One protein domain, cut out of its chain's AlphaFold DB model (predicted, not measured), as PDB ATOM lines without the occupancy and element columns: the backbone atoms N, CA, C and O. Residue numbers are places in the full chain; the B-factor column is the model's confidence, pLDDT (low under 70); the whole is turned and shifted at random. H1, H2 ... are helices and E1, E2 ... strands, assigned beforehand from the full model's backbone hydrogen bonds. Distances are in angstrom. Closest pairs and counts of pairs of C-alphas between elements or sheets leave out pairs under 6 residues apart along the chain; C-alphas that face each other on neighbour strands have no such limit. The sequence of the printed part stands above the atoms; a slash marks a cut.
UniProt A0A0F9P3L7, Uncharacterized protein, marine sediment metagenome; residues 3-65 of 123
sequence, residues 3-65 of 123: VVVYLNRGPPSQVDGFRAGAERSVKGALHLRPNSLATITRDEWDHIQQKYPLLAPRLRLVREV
ATOM      1  N   VAL A   3      74.191 173.294  54.929       84.75
ATOM      2  CA  VAL A   3      73.505 174.477  55.467       84.75
ATOM      3  C   VAL A   3      72.582 174.021  56.585       84.75
ATOM      4  O   VAL A   3      71.653 173.246  56.343       84.75
ATOM      5  N   VAL A   4      72.813 174.520  57.793       86.06
ATOM      6  CA  VAL A   4      72.001 174.217  58.972       86.06
ATOM      7  C   VAL A   4      71.271 175.461  59.463       86.06
ATOM      8  O   VAL A   4      71.810 176.564  59.419       86.06
ATOM      9  N   VAL A   5      70.046 175.283  59.952       87.50
ATOM     10  CA  VAL A   5      69.290 176.311  60.674       87.50
ATOM     11  C   VAL A   5      69.272 175.982  62.161       87.50
ATOM     12  O   VAL A   5      68.968 174.851  62.544       87.50
ATOM     13  N   TYR A   6      69.570 176.968  63.004       86.19
ATOM     14  CA  TYR A   6      69.381 176.852  64.450       86.19
ATOM     15  C   TYR A   6      67.965 177.287  64.827       86.19
ATOM     16  O   TYR A   6      67.594 178.446  64.655       86.19
ATOM     17  N   LEU A   7      67.142 176.361  65.312       82.25
ATOM     18  CA  LEU A   7      65.733 176.624  65.602       82.25
ATOM     19  C   LEU A   7      65.548 177.510  66.843       82.25
ATOM     20  O   LEU A   7      66.268 177.373  67.829       82.25
ATOM     21  N   ASN A   8      64.511 178.356  66.812       66.94
ATOM     22  CA  ASN A   8      64.150 179.377  67.813       66.94
ATOM     23  C   ASN A   8      63.737 178.876  69.215       66.94
ATOM     24  O   ASN A   8      62.829 179.429  69.832       66.94
ATOM     25  N   ARG A   9      64.310 177.783  69.713       68.56
ATOM     26  CA  ARG A   9      63.921 177.203  71.008       68.56
ATOM     27  C   ARG A   9      64.979 177.363  72.096       68.56
ATOM     28  O   ARG A   9      64.799 176.821  73.180       68.56
ATOM     29  N   GLY A  10      66.075 178.080  71.841       68.00
ATOM     30  CA  GLY A  10      67.148 178.226  72.823       68.00
ATOM     31  C   GLY A  10      67.979 179.503  72.689       68.00
ATOM     32  O   GLY A  10      67.873 180.203  71.682       68.00
ATOM     33  N   PRO A  11      68.820 179.798  73.698       80.25
ATOM     34  CA  PRO A  11      69.757 180.916  73.662       80.25
ATOM     35  C   PRO A  11      70.810 180.726  72.557       80.25
ATOM     36  O   PRO A  11      71.025 179.592  72.101       80.25
ATOM     37  N   PRO A  12      71.482 181.805  72.115       82.62
ATOM     38  CA  PRO A  12      72.628 181.687  71.221       82.62
ATOM     39  C   PRO A  12      73.655 180.714  71.804       82.62
ATOM     40  O   PRO A  12      73.875 180.681  73.013       82.62
ATOM     41  N   SER A  13      74.234 179.882  70.945       83.69
ATOM     42  CA  SER A  13      75.143 178.809  71.355       83.69
ATOM     43  C   SER A  13      76.459 178.915  70.604       83.69
ATOM     44  O   SER A  13      76.473 179.218  69.414       83.69
ATOM     45  N   GLN A  14      77.555 178.652  71.305       85.38
ATOM     46  CA  GLN A  14      78.896 178.644  70.742       85.38
ATOM     47  C   GLN A  14      79.414 177.205  70.695       85.38
ATOM     48  O   GLN A  14      79.344 176.475  71.685       85.38
ATOM     49  N   VAL A  15      79.891 176.789  69.526       83.31
ATOM     50  CA  VAL A  15      80.507 175.481  69.293       83.31
ATOM     51  C   VAL A  15      81.999 175.695  69.104       83.31
ATOM     52  O   VAL A  15      82.418 176.356  68.160       83.31
ATOM     53  N   ASP A  16      82.797 175.106  69.987       82.12
ATOM     54  CA  ASP A  16      84.242 175.288  70.055       82.12
ATOM     55  C   ASP A  16      85.006 173.974  69.865       82.12
ATOM     56  O   ASP A  16      84.496 172.858  70.050       82.12
ATOM     57  N   GLY A  17      86.303 174.113  69.583       73.94
ATOM     58  CA  GLY A  17      87.236 172.992  69.523       73.94
ATOM     59  C   GLY A  17      87.068 172.129  68.279       73.94
ATOM     60  O   GLY A  17      87.190 170.910  68.374       73.94
ATOM     61  N   PHE A  18      86.769 172.748  67.136       73.19
ATOM     62  CA  PHE A  18      86.914 172.093  65.839       73.19
ATOM     63  C   PHE A  18      88.375 171.685  65.614       73.19
ATOM     64  O   PHE A  18      89.300 172.358  66.080       73.19
ATOM     65  N   ARG A  19      88.591 170.568  64.912       63.69
ATOM     66  CA  ARG A  19      89.939 170.068  64.613       63.69
ATOM     67  C   ARG A  19      90.707 171.078  63.754       63.69
ATOM     68  O   ARG A  19      90.143 171.706  62.858       63.69
ATOM     69  N   ALA A  20      92.006 171.210  64.016       56.31
ATOM     70  CA  ALA A  20      92.917 171.924  63.129       56.31
ATOM     71  C   ALA A  20      92.973 171.155  61.799       56.31
ATOM     72  O   ALA A  20      93.540 170.069  61.750       56.31
ATOM     73  N   GLY A  21      92.295 171.657  60.766       57.41
ATOM     74  CA  GLY A  21      92.175 170.975  59.472       57.41
ATOM     75  C   GLY A  21      90.769 170.958  58.871       57.41
ATOM     76  O   GLY A  21      90.647 170.667  57.688       57.41
ATOM     77  N   ALA A  22      89.714 171.315  59.619       60.78
ATOM     78  CA  ALA A  22      88.434 171.625  58.979       60.78
ATOM     79  C   ALA A  22      88.634 172.857  58.077       60.78
ATOM     80  O   ALA A  22      89.148 173.874  58.546       60.78
ATOM     81  N   GLU A  23      88.263 172.769  56.797       54.00
ATOM     82  CA  GLU A  23      88.567 173.760  55.741       54.00
ATOM     83  C   GLU A  23      88.161 175.214  56.071       54.00
ATOM     84  O   GLU A  23      88.667 176.152  55.458       54.00
ATOM     85  N   ARG A  24      87.270 175.425  57.052       58.09
ATOM     86  CA  ARG A  24      86.850 176.738  57.572       58.09
ATOM     87  C   ARG A  24      87.096 176.936  59.066       58.09
ATOM     88  O   ARG A  24      86.452 177.797  59.663       58.09
ATOM     89  N   SER A  25      88.028 176.204  59.675       50.59
ATOM     90  CA  SER A  25      88.455 176.452  61.056       50.59
ATOM     91  C   SER A  25      89.184 177.797  61.130       50.59
ATOM     92  O   SER A  25      90.407 177.883  61.245       50.59
ATOM     93  N   VAL A  26      88.421 178.890  61.057       47.00
ATOM     94  CA  VAL A  26      88.772 180.119  61.748       47.00
ATOM     95  C   VAL A  26      89.057 179.652  63.166       47.00
ATOM     96  O   VAL A  26      88.205 179.024  63.793       47.00
ATOM     97  N   LYS A  27      90.288 179.856  63.636       52.69
ATOM     98  CA  LYS A  27      90.652 179.603  65.030       52.69
ATOM     99  C   LYS A  27      89.584 180.240  65.924       52.69
ATOM    100  O   LYS A  27      89.596 181.450  66.115       52.69
ATOM    101  N   GLY A  28      88.688 179.425  66.467       59.72
ATOM    102  CA  GLY A  28      87.650 179.872  67.386       59.72
ATOM    103  C   GLY A  28      86.239 179.835  66.800       59.72
ATOM    104  O   GLY A  28      85.888 180.615  65.926       59.72
ATOM    105  N   ALA A  29      85.427 178.973  67.412       68.19
ATOM    106  CA  ALA A  29      84.016 179.204  67.686       68.19
ATOM    107  C   ALA A  29      83.033 179.421  66.515       68.19
ATOM    108  O   ALA A  29      82.874 180.528  65.996       68.19
ATOM    109  N   LEU A  30      82.202 178.413  66.229       79.25
ATOM    110  CA  LEU A  30      80.969 178.602  65.460       79.25
ATOM    111  C   LEU A  30      79.874 179.152  66.383       79.25
ATOM    112  O   LEU A  30      79.435 178.484  67.318       79.25
ATOM    113  N   HIS A  31      79.408 180.364  66.093       83.44
ATOM    114  CA  HIS A  31      78.341 181.020  66.844       83.44
ATOM    115  C   HIS A  31      76.990 180.833  66.149       83.44
ATOM    116  O   HIS A  31      76.766 181.333  65.047       83.44
ATOM    117  N   LEU A  32      76.063 180.151  66.816       85.31
ATOM    118  CA  LEU A  32      74.721 179.859  66.325       85.31
ATOM    119  C   LEU A  32      73.714 180.807  66.975       85.31
ATOM    120  O   LEU A  32      73.482 180.757  68.187       85.31
ATOM    121  N   ARG A  33      73.100 181.676  66.166       85.06
ATOM    122  CA  ARG A  33      72.031 182.587  66.605       85.06
ATOM    123  C   ARG A  33      70.652 182.000  66.292       85.06
ATOM    124  O   ARG A  33      70.521 181.326  65.267       85.06
ATOM    125  N   PRO A  34      69.624 182.218  67.130       86.25
ATOM    126  CA  PRO A  34      68.277 181.710  66.861       86.25
ATOM    127  C   PRO A  34      67.787 182.123  65.468       86.25
ATOM    128  O   PRO A  34      67.917 183.282  65.084       86.25
ATOM    129  N   ASN A  35      67.250 181.167  64.711       83.62
ATOM    130  CA  ASN A  35      66.807 181.294  63.314       83.62
ATOM    131  C   ASN A  35      67.884 181.703  62.302       83.62
ATOM    132  O   ASN A  35      67.551 182.061  61.173       83.62
ATOM    133  N   SER A  36      69.164 181.658  62.670       83.19
ATOM    134  CA  SER A  36      70.240 181.896  61.710       83.19
ATOM    135  C   SER A  36      70.558 180.640  60.909       83.19
ATOM    136  O   SER A  36      70.459 179.512  61.406       83.19
ATOM    137  N   LEU A  37      70.950 180.868  59.659       85.88
ATOM    138  CA  LEU A  37      71.584 179.867  58.821       85.88
ATOM    139  C   LEU A  37      73.087 179.905  59.075       85.88
ATOM    140  O   LEU A  37      73.702 180.971  59.044       85.88
ATOM    141  N   ALA A  38      73.670 178.735  59.291       84.06
ATOM    142  CA  ALA A  38      75.106 178.541  59.337       84.06
ATOM    143  C   ALA A  38      75.501 177.532  58.264       84.06
ATOM    144  O   ALA A  38      74.791 176.557  58.010       84.06
ATOM    145  N   THR A  39      76.632 177.775  57.617       85.38
ATOM    146  CA  THR A  39      77.203 176.826  56.667       85.38
ATOM    147  C   THR A  39      78.366 176.118  57.336       85.38
ATOM    148  O   THR A  39      79.303 176.780  57.773       85.38
ATOM    149  N   ILE A  40      78.288 174.794  57.415       83.19
ATOM    150  CA  ILE A  40      79.250 173.936  58.108       83.19
ATOM    151  C   ILE A  40      79.709 172.792  57.195       83.19
ATOM    152  O   ILE A  40      79.056 172.472  56.195       83.19
ATOM    153  N   THR A  41      80.837 172.166  57.503       84.44
ATOM    154  CA  THR A  41      81.295 170.938  56.836       84.44
ATOM    155  C   THR A  41      80.628 169.696  57.435       84.44
ATOM    156  O   THR A  41      79.907 169.772  58.434       84.44
ATOM    157  N   ARG A  42      80.842 168.530  56.809       83.62
ATOM    158  CA  ARG A  42      80.347 167.255  57.348       83.62
ATOM    159  C   ARG A  42      81.036 166.907  58.671       83.62
ATOM    160  O   ARG A  42      80.351 166.569  59.626       83.62
ATOM    161  N   ASP A  43      82.348 167.113  58.755       83.19
ATOM    162  CA  ASP A  43      83.115 166.870  59.984       83.19
ATOM    163  C   ASP A  43      82.666 167.776  61.139       83.19
ATOM    164  O   ASP A  43      82.594 167.348  62.290       83.19
ATOM    165  N   GLU A  44      82.340 169.038  60.845       83.12
ATOM    166  CA  GLU A  44      81.805 169.976  61.835       83.12
ATOM    167  C   GLU A  44      80.421 169.543  62.329       83.12
ATOM    168  O   GLU A  44      80.135 169.644  63.522       83.12
ATOM    169  N   TRP A  45      79.575 169.030  61.431       86.25
ATOM    170  CA  TRP A  45      78.276 168.463  61.788       86.25
ATOM    171  C   TRP A  45      78.420 167.248  62.707       86.25
ATOM    172  O   TRP A  45      77.794 167.211  63.768       86.25
ATOM    173  N   ASP A  46      79.290 166.307  62.352       87.19
ATOM    174  CA  ASP A  46      79.530 165.102  63.147       87.19
ATOM    175  C   ASP A  46      80.134 165.458  64.518       87.19
ATOM    176  O   ASP A  46      79.707 164.932  65.550       87.19
ATOM    177  N   HIS A  47      81.047 166.435  64.572       85.94
ATOM    178  CA  HIS A  47      81.585 166.975  65.827       85.94
ATOM    179  C   HIS A  47      80.497 167.596  66.706       85.94
ATOM    180  O   HIS A  47      80.476 167.366  67.917       85.94
ATOM    181  N   ILE A  48      79.570 168.359  66.122       86.75
ATOM    182  CA  ILE A  48      78.436 168.930  66.859       86.75
ATOM    183  C   ILE A  48      77.545 167.819  67.423       86.75
ATOM    184  O   ILE A  48      77.165 167.891  68.593       86.75
ATOM    185  N   GLN A  49      77.245 166.783  66.635       87.38
ATOM    186  CA  GLN A  49      76.435 165.651  67.088       87.38
ATOM    187  C   GLN A  49      77.094 164.880  68.240       87.38
ATOM    188  O   GLN A  49      76.408 164.512  69.192       87.38
ATOM    189  N   GLN A  50      78.411 164.679  68.184       86.94
ATOM    190  CA  GLN A  50      79.155 163.936  69.206       86.94
ATOM    191  C   GLN A  50      79.392 164.753  70.483       86.94
ATOM    192  O   GLN A  50      79.204 164.250  71.589       86.94
ATOM    193  N   LYS A  51      79.820 166.012  70.347       86.38
ATOM    194  CA  LYS A  51      80.271 166.840  71.477       86.38
ATOM    195  C   LYS A  51      79.154 167.676  72.104       86.38
ATOM    196  O   LYS A  51      79.233 168.003  73.286       86.38
ATOM    197  N   TYR A  52      78.114 168.021  71.343       86.31
ATOM    198  CA  TYR A  52      77.024 168.891  71.791       86.31
ATOM    199  C   TYR A  52      75.650 168.207  71.644       86.31
ATOM    200  O   TYR A  52      74.792 168.679  70.889       86.31
ATOM    201  N   PRO A  53      75.376 167.135  72.416       84.50
ATOM    202  CA  PRO A  53      74.145 166.346  72.293       84.50
ATOM    203  C   PRO A  53      72.864 167.144  72.588       84.50
ATOM    204  O   PRO A  53      71.798 166.808  72.089       84.50
ATOM    205  N   LEU A  54      72.951 168.230  73.365       84.69
ATOM    206  CA  LEU A  54      71.814 169.124  73.645       84.69
ATOM    207  C   LEU A  54      71.565 170.156  72.533       84.69
ATOM    208  O   LEU A  54      70.469 170.712  72.430       84.69
ATOM    209  N   LEU A  55      72.586 170.436  71.721       83.56
ATOM    210  CA  LEU A  55      72.524 171.394  70.621       83.56
ATOM    211  C   LEU A  55      72.080 170.719  69.325       83.56
ATOM    212  O   LEU A  55      71.285 171.298  68.588       83.56
ATOM    213  N   ALA A  56      72.554 169.499  69.064       83.25
ATOM    214  CA  ALA A  56      72.269 168.768  67.833       83.25
ATOM    215  C   ALA A  56      70.761 168.659  67.499       83.25
ATOM    216  O   ALA A  56      70.402 168.955  66.361       83.25
ATOM    217  N   PRO A  57      69.840 168.385  68.451       85.06
ATOM    218  CA  PRO A  57      68.397 168.350  68.177       85.06
ATOM    219  C   PRO A  57      67.790 169.709  67.798       85.06
ATOM    220  O   PRO A  57      66.665 169.778  67.301       85.06
ATOM    221  N   ARG A  58      68.498 170.810  68.075       85.00
ATOM    222  CA  ARG A  58      68.058 172.182  67.772       85.00
ATOM    223  C   ARG A  58      68.521 172.652  66.398       85.00
ATOM    224  O   ARG A  58      68.064 173.699  65.941       85.00
ATOM    225  N   LEU A  59      69.416 171.910  65.752       85.50
ATOM    226  CA  LEU A  59      69.872 172.188  64.402       85.50
ATOM    227  C   LEU A  59      69.072 171.350  63.407       85.50
ATOM    228  O   LEU A  59      68.878 170.152  63.601       85.50
ATOM    229  N   ARG A  60      68.620 171.973  62.320       85.19
ATOM    230  CA  ARG A  60      68.040 171.254  61.181       85.19
ATOM    231  C   ARG A  60      68.885 171.464  59.946       85.19
ATOM    232  O   ARG A  60      69.255 172.593  59.637       85.19
ATOM    233  N   LEU A  61      69.145 170.382  59.225       84.50
ATOM    234  CA  LEU A  61      69.761 170.449  57.912       84.50
ATOM    235  C   LEU A  61      68.736 171.000  56.910       84.50
ATOM    236  O   LEU A  61      67.648 170.446  56.767       84.50
ATOM    237  N   VAL A  62      69.074 172.112  56.262       82.62
ATOM    238  CA  VAL A  62      68.222 172.788  55.269       82.62
ATOM    239  C   VAL A  62      68.624 172.394  53.854       82.62
ATOM    240  O   VAL A  62      67.770 172.219  52.991       82.62
ATOM    241  N   ARG A  63      69.930 172.267  53.602       78.25
ATOM    242  CA  ARG A  63      70.459 171.912  52.286       78.25
ATOM    243  C   ARG A  63      71.791 171.198  52.426       78.25
ATOM    244  O   ARG A  63      72.686 171.676  53.120       78.25
ATOM    245  N   GLU A  64      71.931 170.100  51.703       74.88
ATOM    246  CA  GLU A  64      73.221 169.484  51.432       74.88
ATOM    247  C   GLU A  64      73.703 169.998  50.074       74.88
ATOM    248  O   GLU A  64      73.066 169.791  49.043       74.88
ATOM    249  N   VAL A  65      74.789 170.769  50.079       62.75
ATOM    250  CA  VAL A  65      75.489 171.166  48.858       62.75
ATOM    251  C   VAL A  65      76.532 170.087  48.611       62.75
ATOM    252  O   VAL A  65      77.624 170.130  49.193       62.75
TER     253      VAL A  65
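Overview. This is residues 3 to 65 of the 123 residues of an uncharacterized protein of marine sediment metagenome (UniProt A0A0F9P3L7). A small twisted sheet of three strands, E4, E1 and E5, has one helix, H1, set rather far over one of its faces, and a two-strand hairpin of E2 and E3 lies beside the sheet near the end of E1. A long loop, residues 16 to 29, joins E2 to E3 and makes one end of the longest axis. The printed part has 63 residues, with elements in the order E1, E2, E3, E4, H1, E5; both sheets are antiparallel. The class is mixed, helices and strands, with under half of the residues in named elements. The whole is compact, with a radius of gyration of the C-alphas of 10.9 A and spans of 31 by 24 by 19 A.

Arrangement. In the larger sheet E1, residues 3 to 6, is the inner strand between the edge strands E4, residues 37 to 40, and E5, residues 59 to 64. E1 and E5 are antiparallel at 162 degrees, with N 5 and O 60 at 2.8 A; E4 and E1 are antiparallel at 130 degrees, with N 4 and O 38 at 2.8 A. The sheet is only just strongly twisted, its C-alphas lying up to 4.1 A off the best plane. H1, residues 42 to 51, is on the sheet at a height of 11.1 A, along the strands, at 10 degrees to E1 on the local plane; every O i to N i+4 pair in it is within hydrogen-bond range. E4, H1 and E5 form a split strand-helix-strand unit, two strands running the same way with E1 between them, its crossover right-handed. E2, residues 13 to 15, and E3, residues 30 to 32, are an antiparallel hairpin, with N 15 and O 30 at 2.8 A. The closest C-alphas of E3 and E1 are those of Leu 32 and Tyr 6, 6.4 A apart; of E2 and H1, those of Val 15 and Ile 48, 7.3 A. E3 and H1 are apart.

Along the chain. E1 begins at C-alpha 3 (73.505, 174.477, 55.467) and is 10.2 A long. E2 is 6.6 A, E3 6.4 A and E4 9.7 A long. H1, 14.1 A long, begins at C-alpha 42 (80.347, 167.255, 57.348). E5, 13.7 A long, ends at C-alpha 64 (73.221, 169.484, 51.432).

Size, cuts and confidence. The C-alphas farthest apart are those of Arg 9 and Gly 21, at 31.1 A. The printed part has no cut, and the link from E2 to E3 is long. The pLDDT is under 70 at residues 8 to 10, 19 to 29 and 65.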